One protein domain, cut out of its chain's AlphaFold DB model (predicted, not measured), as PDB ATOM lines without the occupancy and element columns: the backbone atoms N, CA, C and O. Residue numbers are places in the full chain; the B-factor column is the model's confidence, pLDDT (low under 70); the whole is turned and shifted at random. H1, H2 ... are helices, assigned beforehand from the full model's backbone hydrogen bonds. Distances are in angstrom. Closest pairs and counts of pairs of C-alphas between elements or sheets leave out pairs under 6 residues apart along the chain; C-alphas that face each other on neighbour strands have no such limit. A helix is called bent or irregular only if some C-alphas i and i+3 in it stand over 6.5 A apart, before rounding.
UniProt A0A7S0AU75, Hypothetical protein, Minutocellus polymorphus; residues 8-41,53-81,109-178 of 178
ATOM      1  N   MET A   8     167.472 164.850 201.809       50.78
ATOM      2  CA  MET A   8     166.839 166.155 202.013       50.78
ATOM      3  C   MET A   8     166.953 167.109 200.815       50.78
ATOM      4  O   MET A   8     166.140 168.027 200.700       50.78
ATOM      5  N   THR A   9     167.919 166.927 199.906       56.47
ATOM      6  CA  THR A   9     168.051 167.802 198.721       56.47
ATOM      7  C   THR A   9     167.110 167.408 197.581       56.47
ATOM      8  O   THR A   9     166.663 168.279 196.835       56.47
ATOM      9  N   TRP A  10     166.767 166.121 197.470       52.47
ATOM     10  CA  TRP A  10     165.890 165.599 196.422       52.47
ATOM     11  C   TRP A  10     164.426 165.982 196.669       52.47
ATOM     12  O   TRP A  10     163.794 166.564 195.791       52.47
ATOM     13  N   LEU A  11     163.925 165.793 197.898       54.62
ATOM     14  CA  LEU A  11     162.547 166.142 198.274       54.62
ATOM     15  C   LEU A  11     162.211 167.631 198.086       54.62
ATOM     16  O   LEU A  11     161.091 167.964 197.710       54.62
ATOM     17  N   LYS A  12     163.185 168.533 198.266       56.06
ATOM     18  CA  LYS A  12     162.996 169.978 198.037       56.06
ATOM     19  C   LYS A  12     162.884 170.356 196.557       56.06
ATOM     20  O   LYS A  12     162.350 171.415 196.242       56.06
ATOM     21  N   ARG A  13     163.378 169.513 195.647       57.12
ATOM     22  CA  ARG A  13     163.363 169.761 194.194       57.12
ATOM     23  C   ARG A  13     162.121 169.196 193.506       57.12
ATOM     24  O   ARG A  13     161.807 169.637 192.407       57.12
ATOM     25  N   ILE A  14     161.394 168.284 194.153       72.06
ATOM     26  CA  ILE A  14     160.143 167.701 193.641       72.06
ATOM     27  C   ILE A  14     159.089 168.768 193.298       72.06
ATOM     28  O   ILE A  14     158.620 168.758 192.162       72.06
ATOM     29  N   PRO A  15     158.723 169.714 194.190       71.94
ATOM     30  CA  PRO A  15     157.696 170.705 193.857       71.94
ATOM     31  C   PRO A  15     158.124 171.615 192.701       71.94
ATOM     32  O   PRO A  15     157.307 171.962 191.853       71.94
ATOM     33  N   LEU A  16     159.417 171.942 192.614       71.25
ATOM     34  CA  LEU A  16     159.965 172.701 191.491       71.25
ATOM     35  C   LEU A  16     159.857 171.908 190.181       71.25
ATOM     36  O   LEU A  16     159.357 172.434 189.195       71.25
ATOM     37  N   ALA A  17     160.279 170.641 190.173       69.12
ATOM     38  CA  ALA A  17     160.234 169.789 188.987       69.12
ATOM     39  C   ALA A  17     158.799 169.551 188.493       69.12
ATOM     40  O   ALA A  17     158.561 169.562 187.286       69.12
ATOM     41  N   ILE A  18     157.840 169.385 189.409       73.19
ATOM     42  CA  ILE A  18     156.417 169.253 189.073       73.19
ATOM     43  C   ILE A  18     155.899 170.546 188.436       73.19
ATOM     44  O   ILE A  18     155.306 170.490 187.362       73.19
ATOM     45  N   ASN A  19     156.172 171.707 189.038       73.12
ATOM     46  CA  ASN A  19     155.732 172.996 188.496       73.12
ATOM     47  C   ASN A  19     156.334 173.277 187.114       73.12
ATOM     48  O   ASN A  19     155.626 173.722 186.214       73.12
ATOM     49  N   VAL A  20     157.619 172.961 186.926       71.62
ATOM     50  CA  VAL A  20     158.287 173.053 185.623       71.62
ATOM     51  C   VAL A  20     157.642 172.086 184.628       71.62
ATOM     52  O   VAL A  20     157.290 172.491 183.531       71.62
ATOM     53  N   SER A  21     157.382 170.836 185.007       75.25
ATOM     54  CA  SER A  21     156.754 169.858 184.105       75.25
ATOM     55  C   SER A  21     155.360 170.297 183.647       75.25
ATOM     56  O   SER A  21     155.036 170.178 182.468       75.25
ATOM     57  N   VAL A  22     154.548 170.849 184.556       76.81
ATOM     58  CA  VAL A  22     153.228 171.408 184.224       76.81
ATOM     59  C   VAL A  22     153.368 172.606 183.290       76.81
ATOM     60  O   VAL A  22     152.637 172.695 182.307       76.81
ATOM     61  N   LEU A  23     154.332 173.493 183.541       75.88
ATOM     62  CA  LEU A  23     154.605 174.631 182.668       75.88
ATOM     63  C   LEU A  23     154.951 174.171 181.241       75.88
ATOM     64  O   LEU A  23     154.329 174.643 180.291       75.88
ATOM     65  N   TYR A  24     155.859 173.201 181.088       76.00
ATOM     66  CA  TYR A  24     156.232 172.647 179.779       76.00
ATOM     67  C   TYR A  24     155.061 171.914 179.107       76.00
ATOM     68  O   TYR A  24     154.860 172.041 177.900       76.00
ATOM     69  N   ALA A  25     154.239 171.187 179.870       78.06
ATOM     70  CA  ALA A  25     153.038 170.548 179.335       78.06
ATOM     71  C   ALA A  25     152.048 171.583 178.774       78.06
ATOM     72  O   ALA A  25     151.490 171.395 177.693       78.06
ATOM     73  N   VAL A  26     151.875 172.708 179.471       77.06
ATOM     74  CA  VAL A  26     151.032 173.822 179.017       77.06
ATOM     75  C   VAL A  26     151.663 174.538 177.811       77.06
ATOM     76  O   VAL A  26     150.934 174.933 176.902       77.06
ATOM     77  N   MET A  27     152.996 174.626 177.727       74.31
ATOM     78  CA  MET A  27     153.729 175.157 176.560       74.31
ATOM     79  C   MET A  27     153.565 174.336 175.288       74.31
ATOM     80  O   MET A  27     153.564 174.898 174.196       74.31
ATOM     81  N   LEU A  28     153.358 173.026 175.403       78.62
ATOM     82  CA  LEU A  28     153.087 172.173 174.247       78.62
ATOM     83  C   LEU A  28     151.627 172.238 173.777       78.62
ATOM     84  O   LEU A  28     151.323 171.756 172.688       78.62
ATOM     85  N   SER A  29     150.721 172.854 174.546       77.94
ATOM     86  CA  SER A  29     149.294 172.909 174.203       77.94
ATOM     87  C   SER A  29     148.981 173.467 172.801       77.94
ATOM     88  O   SER A  29     148.178 172.826 172.120       77.94
ATOM     89  N   PRO A  30     149.616 174.542 172.284       73.19
ATOM     90  CA  PRO A  30     149.311 175.059 170.944       73.19
ATOM     91  C   PRO A  30     149.664 174.052 169.848       73.19
ATOM     92  O   PRO A  30     148.906 173.842 168.905       73.19
ATOM     93  N   VAL A  31     150.790 173.358 170.017       74.06
ATOM     94  CA  VAL A  31     151.246 172.310 169.099       74.06
ATOM     95  C   VAL A  31     150.311 171.103 169.162       74.06
ATOM     96  O   VAL A  31     149.915 170.571 168.129       74.06
ATOM     97  N   LEU A  32     149.909 170.684 170.364       77.50
ATOM     98  CA  LEU A  32     148.988 169.561 170.549       77.50
ATOM     99  C   LEU A  32     147.599 169.850 169.958       77.50
ATOM    100  O   LEU A  32     146.999 168.959 169.354       77.50
ATOM    101  N   TYR A  33     147.102 171.086 170.065       74.75
ATOM    102  CA  TYR A  33     145.855 171.512 169.422       74.75
ATOM    103  C   TYR A  33     145.968 171.520 167.894       74.75
ATOM    104  O   TYR A  33     145.080 170.997 167.211       74.75
ATOM    105  N   ALA A  34     147.079 172.022 167.349       71.12
ATOM    106  CA  ALA A  34     147.351 171.976 165.914       71.12
ATOM    107  C   ALA A  34     147.411 170.528 165.387       71.12
ATOM    108  O   ALA A  34     146.773 170.203 164.381       71.12
ATOM    109  N   LEU A  35     148.095 169.631 166.107       71.19
ATOM    110  CA  LEU A  35     148.195 168.210 165.764       71.19
ATOM    111  C   LEU A  35     146.850 167.483 165.862       71.19
ATOM    112  O   LEU A  35     146.538 166.667 164.996       71.19
ATOM    113  N   ARG A  36     146.018 167.802 166.861       72.06
ATOM    114  CA  ARG A  36     144.649 167.272 166.968       72.06
ATOM    115  C   ARG A  36     143.817 167.641 165.742       72.06
ATOM    116  O   ARG A  36     143.097 166.796 165.212       72.06
ATOM    117  N   GLY A  37     143.927 168.889 165.289       63.41
ATOM    118  CA  GLY A  37     143.259 169.360 164.080       63.41
ATOM    119  C   GLY A  37     143.733 168.631 162.820       63.41
ATOM    120  O   GLY A  37     142.897 168.259 162.003       63.41
ATOM    121  N   ALA A  38     145.041 168.384 162.692       62.78
ATOM    122  CA  ALA A  38     145.635 167.673 161.558       62.78
ATOM    123  C   ALA A  38     145.289 166.172 161.532       62.78
ATOM    124  O   ALA A  38     145.042 165.611 160.464       62.78
ATOM    125  N   ALA A  39     145.227 165.525 162.700       61.72
ATOM    126  CA  ALA A  39     144.836 164.121 162.835       61.72
ATOM    127  C   ALA A  39     143.362 163.888 162.462       61.72
ATOM    128  O   ALA A  39     143.027 162.860 161.879       61.72
ATOM    129  N   ALA A  40     142.486 164.852 162.761       62.47
ATOM    130  CA  ALA A  40     141.068 164.780 162.420       62.47
ATOM    131  C   ALA A  40     140.788 165.020 160.925       62.47
ATOM    132  O   ALA A  40     139.763 164.564 160.424       62.47
ATOM    133  N   SER A  41     141.674 165.723 160.208       57.25
ATOM    134  CA  SER A  41     141.473 166.105 158.803       57.25
ATOM    135  C   SER A  41     142.159 165.192 157.777       57.25
ATOM    136  O   SER A  41     142.149 165.510 156.595       57.25
ATOM    137  N   ASP A  53     151.922 181.091 161.410       83.25
ATOM    138  CA  ASP A  53     152.346 179.760 161.844       83.25
ATOM    139  C   ASP A  53     153.735 179.435 161.290       83.25
ATOM    140  O   ASP A  53     154.615 178.959 162.004       83.25
ATOM    141  N   TRP A  54     153.970 179.769 160.018       82.38
ATOM    142  CA  TRP A  54     155.276 179.609 159.377       82.38
ATOM    143  C   TRP A  54     156.340 180.505 160.001       82.38
ATOM    144  O   TRP A  54     157.468 180.057 160.211       82.38
ATOM    145  N   ILE A  55     155.983 181.746 160.347       87.00
ATOM    146  CA  ILE A  55     156.864 182.631 161.116       87.00
ATOM    147  C   ILE A  55     157.220 181.966 162.449       87.00
ATOM    148  O   ILE A  55     158.397 181.905 162.800       87.00
ATOM    149  N   GLY A  56     156.234 181.408 163.154       86.81
ATOM    150  CA  GLY A  56     156.455 180.680 164.398       86.81
ATOM    151  C   GLY A  56     157.420 179.506 164.245       86.81
ATOM    152  O   GLY A  56     158.380 179.397 165.006       86.81
ATOM    153  N   VAL A  57     157.246 178.682 163.210       85.94
ATOM    154  CA  VAL A  57     158.151 177.561 162.908       85.94
ATOM    155  C   VAL A  57     159.582 178.051 162.674       85.94
ATOM    156  O   VAL A  57     160.514 177.530 163.285       85.94
ATOM    157  N   VAL A  58     159.778 179.080 161.845       88.50
ATOM    158  CA  VAL A  58     161.118 179.635 161.572       88.50
ATOM    159  C   VAL A  58     161.770 180.169 162.848       88.50
ATOM    160  O   VAL A  58     162.948 179.905 163.105       88.50
ATOM    161  N   VAL A  59     161.005 180.880 163.677       90.19
ATOM    162  CA  VAL A  59     161.470 181.390 164.975       90.19
ATOM    163  C   VAL A  59     161.848 180.233 165.906       90.19
ATOM    164  O   VAL A  59     162.903 180.284 166.539       90.19
ATOM    165  N   ALA A  60     161.064 179.150 165.921       88.25
ATOM    166  CA  ALA A  60     161.342 177.976 166.740       88.25
ATOM    167  C   ALA A  60     162.660 177.295 166.340       88.25
ATOM    168  O   ALA A  60     163.513 177.041 167.192       88.25
ATOM    169  N   TYR A  61     162.867 177.059 165.040       88.88
ATOM    170  CA  TYR A  61     164.111 176.480 164.522       88.88
ATOM    171  C   TYR A  61     165.325 177.366 164.798       88.88
ATOM    172  O   TYR A  61     166.392 176.858 165.142       88.88
ATOM    173  N   THR A  62     165.156 178.685 164.699       87.88
ATOM    174  CA  THR A  62     166.208 179.645 165.051       87.88
ATOM    175  C   THR A  62     166.584 179.516 166.526       87.88
ATOM    176  O   THR A  62     167.767 179.448 166.848       87.88
ATOM    177  N   GLY A  63     165.592 179.404 167.415       84.69
ATOM    178  CA  GLY A  63     165.813 179.179 168.843       84.69
ATOM    179  C   GLY A  63     166.589 177.893 169.139       84.69
ATOM    180  O   GLY A  63     167.577 177.930 169.871       84.69
ATOM    181  N   VAL A  64     166.211 176.778 168.503       85.50
ATOM    182  CA  VAL A  64     166.915 175.487 168.640       85.50
ATOM    183  C   VAL A  64     168.348 175.570 168.133       85.50
ATOM    184  O   VAL A  64     169.259 175.102 168.810       85.50
ATOM    185  N   ALA A  65     168.566 176.161 166.956       83.38
ATOM    186  CA  ALA A  65     169.903 176.301 166.390       83.38
ATOM    187  C   ALA A  65     170.805 177.125 167.317       83.38
ATOM    188  O   ALA A  65     171.941 176.745 167.588       83.38
ATOM    189  N   LEU A  66     170.277 178.221 167.853       80.50
ATOM    190  CA  LEU A  66     170.999 179.117 168.744       80.50
ATOM    191  C   LEU A  66     171.330 178.456 170.086       80.50
ATOM    192  O   LEU A  66     172.492 178.450 170.493       80.50
ATOM    193  N   GLY A  67     170.335 177.839 170.731       77.19
ATOM    194  CA  GLY A  67     170.523 177.089 171.972       77.19
ATOM    195  C   GLY A  67     171.510 175.939 171.784       77.19
ATOM    196  O   GLY A  67     172.519 175.861 172.486       77.19
ATOM    197  N   GLY A  68     171.307 175.129 170.745       75.00
ATOM    198  CA  GLY A  68     172.161 173.990 170.415       75.00
ATOM    199  C   GLY A  68     173.612 174.381 170.137       75.00
ATOM    200  O   GLY A  68     174.523 173.777 170.700       75.00
ATOM    201  N   VAL A  69     173.855 175.421 169.329       75.25
ATOM    202  CA  VAL A  69     175.219 175.917 169.069       75.25
ATOM    203  C   VAL A  69     175.874 176.396 170.363       75.25
ATOM    204  O   VAL A  69     177.033 176.073 170.620       75.25
ATOM    205  N   THR A  70     175.144 177.124 171.210       72.31
ATOM    206  CA  THR A  70     175.704 177.635 172.470       72.31
ATOM    207  C   THR A  70     176.028 176.525 173.465       72.31
ATOM    208  O   THR A  70     177.076 176.578 174.112       72.31
ATOM    209  N   ASP A  71     175.203 175.480 173.533       69.00
ATOM    210  CA  ASP A  71     175.477 174.313 174.363       69.00
ATOM    211  C   ASP A  71     176.671 173.519 173.838       69.00
ATOM    212  O   ASP A  71     177.552 173.169 174.622       69.00
ATOM    213  N   VAL A  72     176.784 173.306 172.523       69.31
ATOM    214  CA  VAL A  72     177.959 172.651 171.921       69.31
ATOM    215  C   VAL A  72     179.237 173.432 172.232       69.31
ATOM    216  O   VAL A  72     180.221 172.833 172.667       69.31
ATOM    217  N   CYS A  73     179.218 174.761 172.102       66.75
ATOM    218  CA  CYS A  73     180.344 175.616 172.481       66.75
ATOM    219  C   CYS A  73     180.688 175.493 173.976       66.75
ATOM    220  O   CYS A  73     181.865 175.429 174.335       66.75
ATOM    221  N   LYS A  74     179.681 175.404 174.854       62.81
ATOM    222  CA  LYS A  74     179.865 175.216 176.300       62.81
ATOM    223  C   LYS A  74     180.477 173.853 176.634       62.81
ATOM    224  O   LYS A  74     181.367 173.780 177.480       62.81
ATOM    225  N   TYR A  75     180.031 172.784 175.978       60.56
ATOM    226  CA  TYR A  75     180.583 171.440 176.167       60.56
ATOM    227  C   TYR A  75     181.999 171.309 175.598       60.56
ATOM    228  O   TYR A  75     182.842 170.675 176.230       60.56
ATOM    229  N   ALA A  76     182.281 171.940 174.456       60.41
ATOM    230  CA  ALA A  76     183.607 171.951 173.843       60.41
ATOM    231  C   ALA A  76     184.638 172.742 174.666       60.41
ATOM    232  O   ALA A  76     185.816 172.390 174.676       60.41
ATOM    233  N   ALA A  77     184.201 173.784 175.381       55.53
ATOM    234  CA  ALA A  77     185.061 174.607 176.228       55.53
ATOM    235  C   ALA A  77     185.318 174.018 177.627       55.53
ATOM    236  O   ALA A  77     186.143 174.559 178.361       55.53
ATOM    237  N   LYS A  78     184.624 172.943 178.030       52.44
ATOM    238  CA  LYS A  78     184.803 172.347 179.360       52.44
ATOM    239  C   LYS A  78     186.088 171.504 179.380       52.44
ATOM    240  O   LYS A  78     186.143 170.494 178.673       52.44
ATOM    241  N   PRO A  79     187.110 171.851 180.190       49.56
ATOM    242  CA  PRO A  79     188.283 171.003 180.352       49.56
ATOM    243  C   PRO A  79     187.834 169.640 180.879       49.56
ATOM    244  O   PRO A  79     187.063 169.553 181.834       49.56
ATOM    245  N   ARG A  80     188.297 168.563 180.244       49.66
ATOM    246  CA  ARG A  80     187.888 167.181 180.547       49.66
ATOM    247  C   ARG A  80     188.448 166.642 181.871       49.66
ATOM    248  O   ARG A  80     188.324 165.449 182.127       49.66
ATOM    249  N   ASP A  81     189.046 167.498 182.694       50.50
ATOM    250  CA  ASP A  81     189.821 167.090 183.856       50.50
ATOM    251  C   ASP A  81     189.609 168.064 185.020       50.50
ATOM    252  O   ASP A  81     190.204 169.136 185.099       50.50
ATOM    253  N   ALA A 109     185.125 189.779 175.357       42.12
ATOM    254  CA  ALA A 109     183.796 190.362 175.149       42.12
ATOM    255  C   ALA A 109     182.781 189.374 174.538       42.12
ATOM    256  O   ALA A 109     181.583 189.479 174.794       42.12
ATOM    257  N   GLN A 110     183.230 188.378 173.766       39.84
ATOM    258  CA  GLN A 110     182.312 187.518 173.000       39.84
ATOM    259  C   GLN A 110     181.631 186.438 173.862       39.84
ATOM    260  O   GLN A 110     180.479 186.080 173.617       39.84
ATOM    261  N   PHE A 111     182.287 185.974 174.933       44.44
ATOM    262  CA  PHE A 111     181.750 184.922 175.807       44.44
ATOM    263  C   PHE A 111     180.903 185.427 176.988       44.44
ATOM    264  O   PHE A 111     180.185 184.635 177.596       44.44
ATOM    265  N   GLN A 112     180.919 186.728 177.307       46.09
ATOM    266  CA  GLN A 112     180.003 187.289 178.315       46.09
ATOM    267  C   GLN A 112     178.563 187.358 177.792       46.09
ATOM    268  O   GLN A 112     177.625 187.058 178.526       46.09
ATOM    269  N   LEU A 113     178.401 187.651 176.498       44.78
ATOM    270  CA  LEU A 113     177.128 187.534 175.788       44.78
ATOM    271  C   LEU A 113     176.666 186.068 175.740       44.78
ATOM    272  O   LEU A 113     175.513 185.789 176.071       44.78
ATOM    273  N   ALA A 114     177.570 185.127 175.410       47.12
ATOM    274  CA  ALA A 114     177.316 183.679 175.265       47.12
ATOM    275  C   ALA A 114     176.624 183.007 176.469       47.12
ATOM    276  O   ALA A 114     175.928 182.011 176.279       47.12
ATOM    277  N   ARG A 115     176.762 183.550 177.690       54.41
ATOM    278  CA  ARG A 115     176.199 182.947 178.916       54.41
ATOM    279  C   ARG A 115     174.678 182.793 178.899       54.41
ATOM    280  O   ARG A 115     174.178 181.865 179.527       54.41
ATOM    281  N   TYR A 116     173.964 183.656 178.175       62.44
ATOM    282  CA  TYR A 116     172.498 183.645 178.141       62.44
ATOM    283  C   TYR A 116     171.912 183.434 176.744       62.44
ATOM    284  O   TYR A 116     170.691 183.427 176.605       62.44
ATOM    285  N   TRP A 117     172.737 183.216 175.713       69.25
ATOM    286  CA  TRP A 117     172.216 182.890 174.380       69.25
ATOM    287  C   TRP A 117     171.479 181.547 174.356       69.25
ATOM    288  O   TRP A 117     170.556 181.407 173.562       69.25
ATOM    289  N   ASN A 118     171.808 180.615 175.260       76.25
ATOM    290  CA  ASN A 118     171.009 179.401 175.437       76.25
ATOM    291  C   ASN A 118     169.594 179.738 175.947       76.25
ATOM    292  O   ASN A 118     168.610 179.392 175.310       76.25
ATOM    293  N   ILE A 119     169.486 180.531 177.020       75.00
ATOM    294  CA  ILE A 119     168.192 180.964 177.585       75.00
ATOM    295  C   ILE A 119     167.387 181.794 176.572       75.00
ATOM    296  O   ILE A 119     166.167 181.669 176.473       75.00
ATOM    297  N   PHE A 120     168.065 182.628 175.783       80.38
ATOM    298  CA  PHE A 120     167.440 183.376 174.699       80.38
ATOM    299  C   PHE A 120     166.965 182.457 173.563       80.38
ATOM    300  O   PHE A 120     165.852 182.627 173.071       80.38
ATOM    301  N   GLY A 121     167.767 181.458 173.183       82.25
ATOM    302  CA  GLY A 121     167.395 180.428 172.213       82.25
ATOM    303  C   GLY A 121     166.196 179.602 172.677       82.25
ATOM    304  O   GLY A 121     165.270 179.385 171.901       82.25
ATOM    305  N   GLU A 122     166.149 179.236 173.956       81.88
ATOM    306  CA  GLU A 122     165.001 178.578 174.578       81.88
ATOM    307  C   GLU A 122     163.756 179.482 174.558       81.88
ATOM    308  O   GLU A 122     162.677 179.045 174.164       81.88
ATOM    309  N   GLY A 123     163.901 180.771 174.880       83.94
ATOM    310  CA  GLY A 123     162.820 181.751 174.748       83.94
ATOM    311  C   GLY A 123     162.282 181.860 173.315       83.94
ATOM    312  O   GLY A 123     161.071 181.794 173.108       83.94
ATOM    313  N   LEU A 124     163.167 181.973 172.318       87.06
ATOM    314  CA  LEU A 124     162.791 181.989 170.899       87.06
ATOM    315  C   LEU A 124     162.113 180.687 170.476       87.06
ATOM    316  O   LEU A 124     161.116 180.726 169.762       87.06
ATOM    317  N   PHE A 125     162.614 179.544 170.942       88.56
ATOM    318  CA  PHE A 125     162.017 178.246 170.661       88.56
ATOM    319  C   PHE A 125     160.559 178.191 171.123       88.56
ATOM    320  O   PHE A 125     159.666 177.892 170.327       88.56
ATOM    321  N   TRP A 126     160.303 178.553 172.380       86.31
ATOM    322  CA  TRP A 126     158.964 178.507 172.959       86.31
ATOM    323  C   TRP A 126     158.008 179.544 172.364       86.31
ATOM    324  O   TRP A 126     156.853 179.222 172.088       86.31
ATOM    325  N   VAL A 127     158.477 180.769 172.103       87.56
ATOM    326  CA  VAL A 127     157.684 181.793 171.398       87.56
ATOM    327  C   VAL A 127     157.350 181.334 169.979       87.56
ATOM    328  O   VAL A 127     156.216 181.492 169.528       87.56
ATOM    329  N   GLY A 128     158.312 180.721 169.289       86.69
ATOM    330  CA  GLY A 128     158.112 180.154 167.963       86.69
ATOM    331  C   GLY A 128     157.077 179.031 167.954       86.69
ATOM    332  O   GLY A 128     156.175 179.049 167.121       86.69
ATOM    333  N   LEU A 129     157.132 178.100 168.913       87.62
ATOM    334  CA  LEU A 129     156.121 177.046 169.056       87.62
ATOM    335  C   LEU A 129     154.724 177.604 169.340       87.62
ATOM    336  O   LEU A 129     153.745 177.115 168.776       87.62
ATOM    337  N   TYR A 130     154.627 178.636 170.183       87.06
ATOM    338  CA  TYR A 130     153.361 179.316 170.440       87.06
ATOM    339  C   TYR A 130     152.790 179.926 169.157       87.06
ATOM    340  O   TYR A 130     151.661 179.617 168.784       87.06
ATOM    341  N   LEU A 131     153.583 180.732 168.442       86.75
ATOM    342  CA  LEU A 131     153.171 181.354 167.180       86.75
ATOM    343  C   LEU A 131     152.857 180.316 166.096       86.75
ATOM    344  O   LEU A 131     151.927 180.512 165.327       86.75
ATOM    345  N   GLY A 132     153.585 179.198 166.074       84.00
ATOM    346  CA  GLY A 132     153.386 178.089 165.142       84.00
ATOM    347  C   GLY A 132     152.068 177.337 165.340       84.00
ATOM    348  O   GLY A 132     151.596 176.680 164.418       84.00
ATOM    349  N   GLY A 133     151.483 177.422 166.539       80.62
ATOM    350  CA  GLY A 133     150.222 176.771 166.889       80.62
ATOM    351  C   GLY A 133     149.072 177.732 167.181       80.62
ATOM    352  O   GLY A 133     147.955 177.267 167.395       80.62
ATOM    353  N   VAL A 134     149.296 179.051 167.198       84.69
ATOM    354  CA  VAL A 134     148.293 180.034 167.651       84.69
ATOM    355  C   VAL A 134     147.038 180.032 166.776       84.69
ATOM    356  O   VAL A 134     145.928 180.209 167.276       84.69
ATOM    357  N   SER A 135     147.180 179.756 165.477       82.50
ATOM    358  CA  SER A 135     146.042 179.645 164.561       82.50
ATOM    359  C   SER A 135     145.091 178.499 164.909       82.50
ATOM    360  O   SER A 135     143.905 178.555 164.572       82.50
ATOM    361  N   SER A 136     145.586 177.471 165.606       79.00
ATOM    362  CA  SER A 136     144.807 176.293 165.981       79.00
ATOM    363  C   SER A 136     143.806 176.564 167.103       79.00
ATOM    364  O   SER A 136     142.861 175.792 167.264       79.00
ATOM    365  N   PHE A 137     143.966 177.672 167.835       81.81
ATOM    366  CA  PHE A 137     143.043 178.069 168.897       81.81
ATOM    367  C   PHE A 137     141.670 178.461 168.353       81.81
ATOM    368  O   PHE A 137     140.658 178.216 169.007       81.81
ATOM    369  N   GLY A 138     141.612 179.051 167.153       79.19
ATOM    370  CA  GLY A 138     140.361 179.531 166.567       79.19
ATOM    371  C   GLY A 138     139.557 180.381 167.560       79.19
ATOM    372  O   GLY A 138     140.077 181.340 168.130       79.19
ATOM    373  N   ASN A 139     138.301 179.990 167.795       80.94
ATOM    374  CA  ASN A 139     137.390 180.647 168.742       80.94
ATOM    375  C   ASN A 139     137.350 179.976 170.132       80.94
ATOM    376  O   ASN A 139     136.453 180.269 170.923       80.94
ATOM    377  N   ASP A 140     138.272 179.060 170.441       83.19
ATOM    378  CA  ASP A 140     138.300 178.366 171.731       83.19
ATOM    379  C   ASP A 140     138.965 179.235 172.811       83.19
ATOM    380  O   ASP A 140     140.190 179.369 172.881       83.19
ATOM    381  N   ALA A 141     138.140 179.826 173.678       84.75
ATOM    382  CA  ALA A 141     138.596 180.684 174.769       84.75
ATOM    383  C   ALA A 141     139.544 179.967 175.749       84.75
ATOM    384  O   ALA A 141     140.447 180.601 176.293       84.75
ATOM    385  N   ILE A 142     139.378 178.656 175.962       84.00
ATOM    386  CA  ILE A 142     140.234 177.889 176.878       84.00
ATOM    387  C   ILE A 142     141.630 177.748 176.275       84.00
ATOM    388  O   ILE A 142     142.625 177.951 176.971       84.00
ATOM    389  N   ALA A 143     141.709 177.469 174.973       80.81
ATOM    390  CA  ALA A 143     142.977 177.373 174.259       80.81
ATOM    391  C   ALA A 143     143.750 178.705 174.303       80.81
ATOM    392  O   ALA A 143     144.948 178.713 174.586       80.81
ATOM    393  N   TRP A 144     143.050 179.833 174.147       84.25
ATOM    394  CA  TRP A 144     143.637 181.166 174.304       84.25
ATOM    395  C   TRP A 144     144.162 181.428 175.717       84.25
ATOM    396  O   TRP A 144     145.295 181.885 175.863       84.25
ATOM    397  N   ILE A 145     143.385 181.117 176.759       85.81
ATOM    398  CA  ILE A 145     143.812 181.318 178.153       85.81
ATOM    399  C   ILE A 145     145.037 180.454 178.466       85.81
ATOM    400  O   ILE A 145     146.040 180.973 178.957       85.81
ATOM    401  N   CYS A 146     144.995 179.159 178.143       82.62
ATOM    402  CA  CYS A 146     146.126 178.255 178.347       82.62
ATOM    403  C   CYS A 146     147.365 178.717 177.571       82.62
ATOM    404  O   CYS A 146     148.461 178.746 178.130       82.62
ATOM    405  N   GLY A 147     147.188 179.141 176.320       81.50
ATOM    406  CA  GLY A 147     148.263 179.657 175.483       81.50
ATOM    407  C   GLY A 147     148.889 180.942 176.031       81.50
ATOM    408  O   GLY A 147     150.111 181.052 176.081       81.50
ATOM    409  N   ILE A 148     148.082 181.905 176.484       85.81
ATOM    410  CA  ILE A 148     148.577 183.172 177.046       85.81
ATOM    411  C   ILE A 148     149.299 182.931 178.372       85.81
ATOM    412  O   ILE A 148     150.400 183.443 178.564       85.81
ATOM    413  N   VAL A 149     148.719 182.132 179.272       85.06
ATOM    414  CA  VAL A 149     149.362 181.773 180.548       85.06
ATOM    415  C   VAL A 149     150.704 181.093 180.288       85.06
ATOM    416  O   VAL A 149     151.695 181.409 180.947       85.06
ATOM    417  N   SER A 150     150.755 180.218 179.284       78.75
ATOM    418  CA  SER A 150     151.996 179.597 178.844       78.75
ATOM    419  C   SER A 150     153.039 180.619 178.398       78.75
ATOM    420  O   SER A 150     154.162 180.619 178.900       78.75
ATOM    421  N   LEU A 151     152.650 181.526 177.496       83.25
ATOM    422  CA  LEU A 151     153.536 182.537 176.932       83.25
ATOM    423  C   LEU A 151     154.073 183.480 178.014       83.25
ATOM    424  O   LEU A 151     155.264 183.773 178.044       83.25
ATOM    425  N   VAL A 152     153.219 183.915 178.944       84.81
ATOM    426  CA  VAL A 152     153.630 184.733 180.094       84.81
ATOM    427  C   VAL A 152     154.625 183.975 180.972       84.81
ATOM    428  O   VAL A 152     155.615 184.559 181.408       84.81
ATOM    429  N   GLY A 153     154.415 182.673 181.184       79.75
ATOM    430  CA  GLY A 153     155.361 181.813 181.891       79.75
ATOM    431  C   GLY A 153     156.734 181.751 181.209       79.75
ATOM    432  O   GLY A 153     157.748 181.944 181.877       79.75
ATOM    433  N   VAL A 154     156.774 181.564 179.882       77.50
ATOM    434  CA  VAL A 154     158.016 181.590 179.078       77.50
ATOM    435  C   VAL A 154     158.725 182.934 179.223       77.50
ATOM    436  O   VAL A 154     159.922 182.984 179.494       77.50
ATOM    437  N   LEU A 155     158.000 184.039 179.042       78.62
ATOM    438  CA  LEU A 155     158.585 185.378 179.099       78.62
ATOM    439  C   LEU A 155     159.102 185.695 180.510       78.62
ATOM    440  O   LEU A 155     160.196 186.238 180.661       78.62
ATOM    441  N   GLY A 156     158.360 185.296 181.543       76.06
ATOM    442  CA  GLY A 156     158.777 185.431 182.935       76.06
ATOM    443  C   GLY A 156     160.038 184.629 183.257       76.06
ATOM    444  O   GLY A 156     160.911 185.128 183.962       76.06
ATOM    445  N   PHE A 157     160.165 183.414 182.720       71.62
ATOM    446  CA  PHE A 157     161.311 182.545 182.981       71.62
ATOM    447  C   PHE A 157     162.546 182.894 182.135       71.62
ATOM    448  O   PHE A 157     163.649 182.952 182.669       71.62
ATOM    449  N   CYS A 158     162.386 183.159 180.837       71.12
ATOM    450  CA  CYS A 158     163.512 183.366 179.923       71.12
ATOM    451  C   CYS A 158     163.902 184.843 179.776       71.12
ATOM    452  O   CYS A 158     165.087 185.178 179.759       71.12
ATOM    453  N   VAL A 159     162.922 185.746 179.651       68.50
ATOM    454  CA  VAL A 159     163.180 187.140 179.248       68.50
ATOM    455  C   VAL A 159     163.506 188.025 180.444       68.50
ATOM    456  O   VAL A 159     164.420 188.841 180.360       68.50
ATOM    457  N   VAL A 160     162.820 187.848 181.577       71.69
ATOM    458  CA  VAL A 160     163.071 188.670 182.775       71.69
ATOM    459  C   VAL A 160     164.502 188.495 183.303       71.69
ATOM    460  O   VAL A 160     165.179 189.512 183.477       71.69
ATOM    461  N   PRO A 161     165.039 187.269 183.490       68.50
ATOM    462  CA  PRO A 161     166.423 187.104 183.935       68.50
ATOM    463  C   PRO A 161     167.438 187.601 182.903       68.50
ATOM    464  O   PRO A 161     168.457 188.180 183.277       68.50
ATOM    465  N   PHE A 162     167.148 187.423 181.608       68.06
ATOM    466  CA  PHE A 162     168.001 187.916 180.527       68.06
ATOM    467  C   PHE A 162     168.118 189.445 180.547       68.06
ATOM    468  O   PHE A 162     169.228 189.979 180.565       68.06
ATOM    469  N   LEU A 163     166.990 190.159 180.590       70.25
ATOM    470  CA  LEU A 163     166.968 191.623 180.619       70.25
ATOM    471  C   LEU A 163     167.608 192.177 181.891       70.25
ATOM    472  O   LEU A 163     168.380 193.132 181.815       70.25
ATOM    473  N   LEU A 164     167.335 191.557 183.043       72.00
ATOM    474  CA  LEU A 164     167.948 191.949 184.308       72.00
ATOM    475  C   LEU A 164     169.475 191.820 184.243       72.00
ATOM    476  O   LEU A 164     170.187 192.733 184.652       72.00
ATOM    477  N   HIS A 165     169.986 190.729 183.672       68.31
ATOM    478  CA  HIS A 165     171.423 190.537 183.520       68.31
ATOM    479  C   HIS A 165     172.058 191.566 182.569       68.31
ATOM    480  O   HIS A 165     173.102 192.131 182.891       68.31
ATOM    481  N   GLN A 166     171.424 191.864 181.428       71.19
ATOM    482  CA  GLN A 166     171.910 192.903 180.506       71.19
ATOM    483  C   GLN A 166     171.948 194.288 181.167       71.19
ATOM    484  O   GLN A 166     172.900 195.047 180.982       71.19
ATOM    485  N   LEU A 167     170.937 194.604 181.978       75.06
ATOM    486  CA  LEU A 167     170.875 195.854 182.728       75.06
ATOM    487  C   LEU A 167     172.003 195.944 183.766       75.06
ATOM    488  O   LEU A 167     172.667 196.973 183.861       75.06
ATOM    489  N   LEU A 168     172.270 194.856 184.496       72.06
ATOM    490  CA  LEU A 168     173.352 194.791 185.482       72.06
ATOM    491  C   LEU A 168     174.742 194.925 184.848       72.06
ATOM    492  O   LEU A 168     175.579 195.641 185.395       72.06
ATOM    493  N   ILE A 169     174.987 194.299 183.689       69.88
ATOM    494  CA  ILE A 169     176.241 194.498 182.941       69.88
ATOM    495  C   ILE A 169     176.412 195.976 182.604       69.88
ATOM    496  O   ILE A 169     177.486 196.538 182.813       69.88
ATOM    497  N   ARG A 170     175.351 196.609 182.095       71.88
ATOM    498  CA  ARG A 170     175.410 198.005 181.670       71.88
ATOM    499  C   ARG A 170     175.692 198.949 182.836       71.88
ATOM    500  O   ARG A 170     176.521 199.835 182.684       71.88
ATOM    501  N   ILE A 171     175.072 198.718 183.994       72.94
ATOM    502  CA  ILE A 171     175.344 199.477 185.226       72.94
ATOM    503  C   ILE A 171     176.794 199.283 185.681       72.94
ATOM    504  O   ILE A 171     177.440 200.245 186.086       72.94
ATOM    505  N   LYS A 172     177.321 198.056 185.613       69.31
ATOM    506  CA  LYS A 172     178.701 197.775 186.022       69.31
ATOM    507  C   LYS A 172     179.722 198.496 185.135       69.31
ATOM    508  O   LYS A 172     180.645 199.096 185.672       69.31
ATOM    509  N   TYR A 173     179.537 198.463 183.815       65.88
ATOM    510  CA  TYR A 173     180.421 199.165 182.876       65.88
ATOM    511  C   TYR A 173     180.398 200.684 183.089       65.88
ATOM    512  O   TYR A 173     181.450 201.306 183.138       65.88
ATOM    513  N   ASP A 174     179.219 201.269 183.321       71.62
ATOM    514  CA  ASP A 174     179.069 202.716 183.553       71.62
ATOM    515  C   ASP A 174     179.735 203.191 184.867       71.62
ATOM    516  O   ASP A 174     180.001 204.381 185.049       71.62
ATOM    517  N   HIS A 175     180.020 202.261 185.789       64.88
ATOM    518  CA  HIS A 175     180.750 202.506 187.036       64.88
ATOM    519  C   HIS A 175     182.268 202.277 186.940       64.88
ATOM    520  O   HIS A 175     182.983 202.820 187.775       64.88
ATOM    521  N   GLU A 176     182.762 201.479 185.987       66.69
ATOM    522  CA  GLU A 176     184.207 201.270 185.766       66.69
ATOM    523  C   GLU A 176     184.834 202.387 184.908       66.69
ATOM    524  O   GLU A 176     186.040 202.611 184.996       66.69
ATOM    525  N   ASP A 177     184.023 203.117 184.134       56.38
ATOM    526  CA  ASP A 177     184.457 204.241 183.287       56.38
ATOM    527  C   ASP A 177     184.446 205.620 184.000       56.38
ATOM    528  O   ASP A 177     184.767 206.636 183.376       56.38
ATOM    529  N   ARG A 178     184.090 205.689 185.295       50.78
ATOM    530  CA  ARG A 178     184.154 206.908 186.135       50.78
ATOM    531  C   ARG A 178     185.218 206.803 187.219       50.78
ATOM    532  O   ARG A 178     185.849 207.847 187.491       50.78
TER     533      ARG A 178
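Overview. This is residues 8 to 41, 53 to 81 and 109 to 178 of the 178 residues of the protein "Hypothetical protein" of Minutocellus polymorphus (UniProt A0A7S0AU75). Three long helices, H4, H6 and H7, run back and forth, with H6 in the middle between H4 and H7; H3 packs on one end of H6, and an arm made of H1 and H2 slopes away from the body. The free end of that arm, residues 8 to 19, sticks out, as do residues 75 to 81 and 170 to 178. The 133 printed residues have seven named helices, H1 to H7 in chain order, and no named strand: the class is all helix. The whole is loose, with a radius of gyration of the C-alphas of 18.3 A, and spans 61 by 42 by 33 A.

Arrangement. H1, residues 8 to 11, and H2, residues 14 to 27, meet only through their tight link. H7, residues 141 to 176, touches H2 with residues 146 to 153 alone; the closest C-alphas, of Met 27 and Ser 150, are 5.3 A apart, at a steep tilt of 67 degrees, opposite ways. H3, residues 29 to 40, touches H6, residues 117 to 137, at a steep tilt of 42 degrees, the closest C-alphas being those of Pro 30 and Gly 133, 4.5 A apart. H3 touches H7 with residues 29 to 30 alone, closest at the C-alphas of Pro 30 and Gly 147, 6.5 A; the steep tilt of 36 degrees is only just steep. H4, residues 53 to 76, touches H6 at a shallow tilt of 22 degrees, opposite ways, with the C-alphas of Asp 53 and Gly 132 closest at 3.8 A. H5, residues 110 to 114, is close to H4 but not clearly touching it, at 6.9 A between the C-alphas of Thr 70 and Ala 114. H6 and H7 form a helical hairpin at a shallow tilt of 23 degrees, closest at the C-alphas of Phe 137 and Ala 143, 5.4 A. H4 and H7 are apart. The helix packing is part aligned, part crossed, with 2 of 5 pairs at a shallow tilt. Every O i to N i+4 pair is within hydrogen-bond range in H2, H3 and H4, against 14 of 17 in H6, 29 of 32 in H7 and 0 of 1 in H5, which has 1 of 2 O i to N i+3 pairs within range; H1 is too short for an O i to N i+4 pair.

Along the chain. H1 begins at C-alpha 8 (166.839, 166.155, 202.013). H2 is 19.7 A long, H3 16.5 A and H4 34.4 A, the last beginning at C-alpha 53 (152.346, 179.760, 161.844). H6 is 30.1 A long, with a kink of 25 degrees near residue 131, and is irregular: C-alphas 132 and 135 are 7.5 A apart. H7, the longest, measures 51.2 A and ends at C-alpha 176 (184.207, 201.270, 185.766); it has a kink of 27 degrees near residue 159.

Size, cuts and confidence. The C-alphas of Ser 41 and Arg 178 are the two farthest apart, at 65.1 A. Residues 42 to 52 and 82 to 108 are not printed, and the gaps across these cuts are 17.7 A and 25.6 A between C-alphas. The links that are printed whole are tight. Mean pLDDT of the printed part is 72.8; 43 residues are under 70, among them 8 to 13, 71 to 81 and 109 to 117.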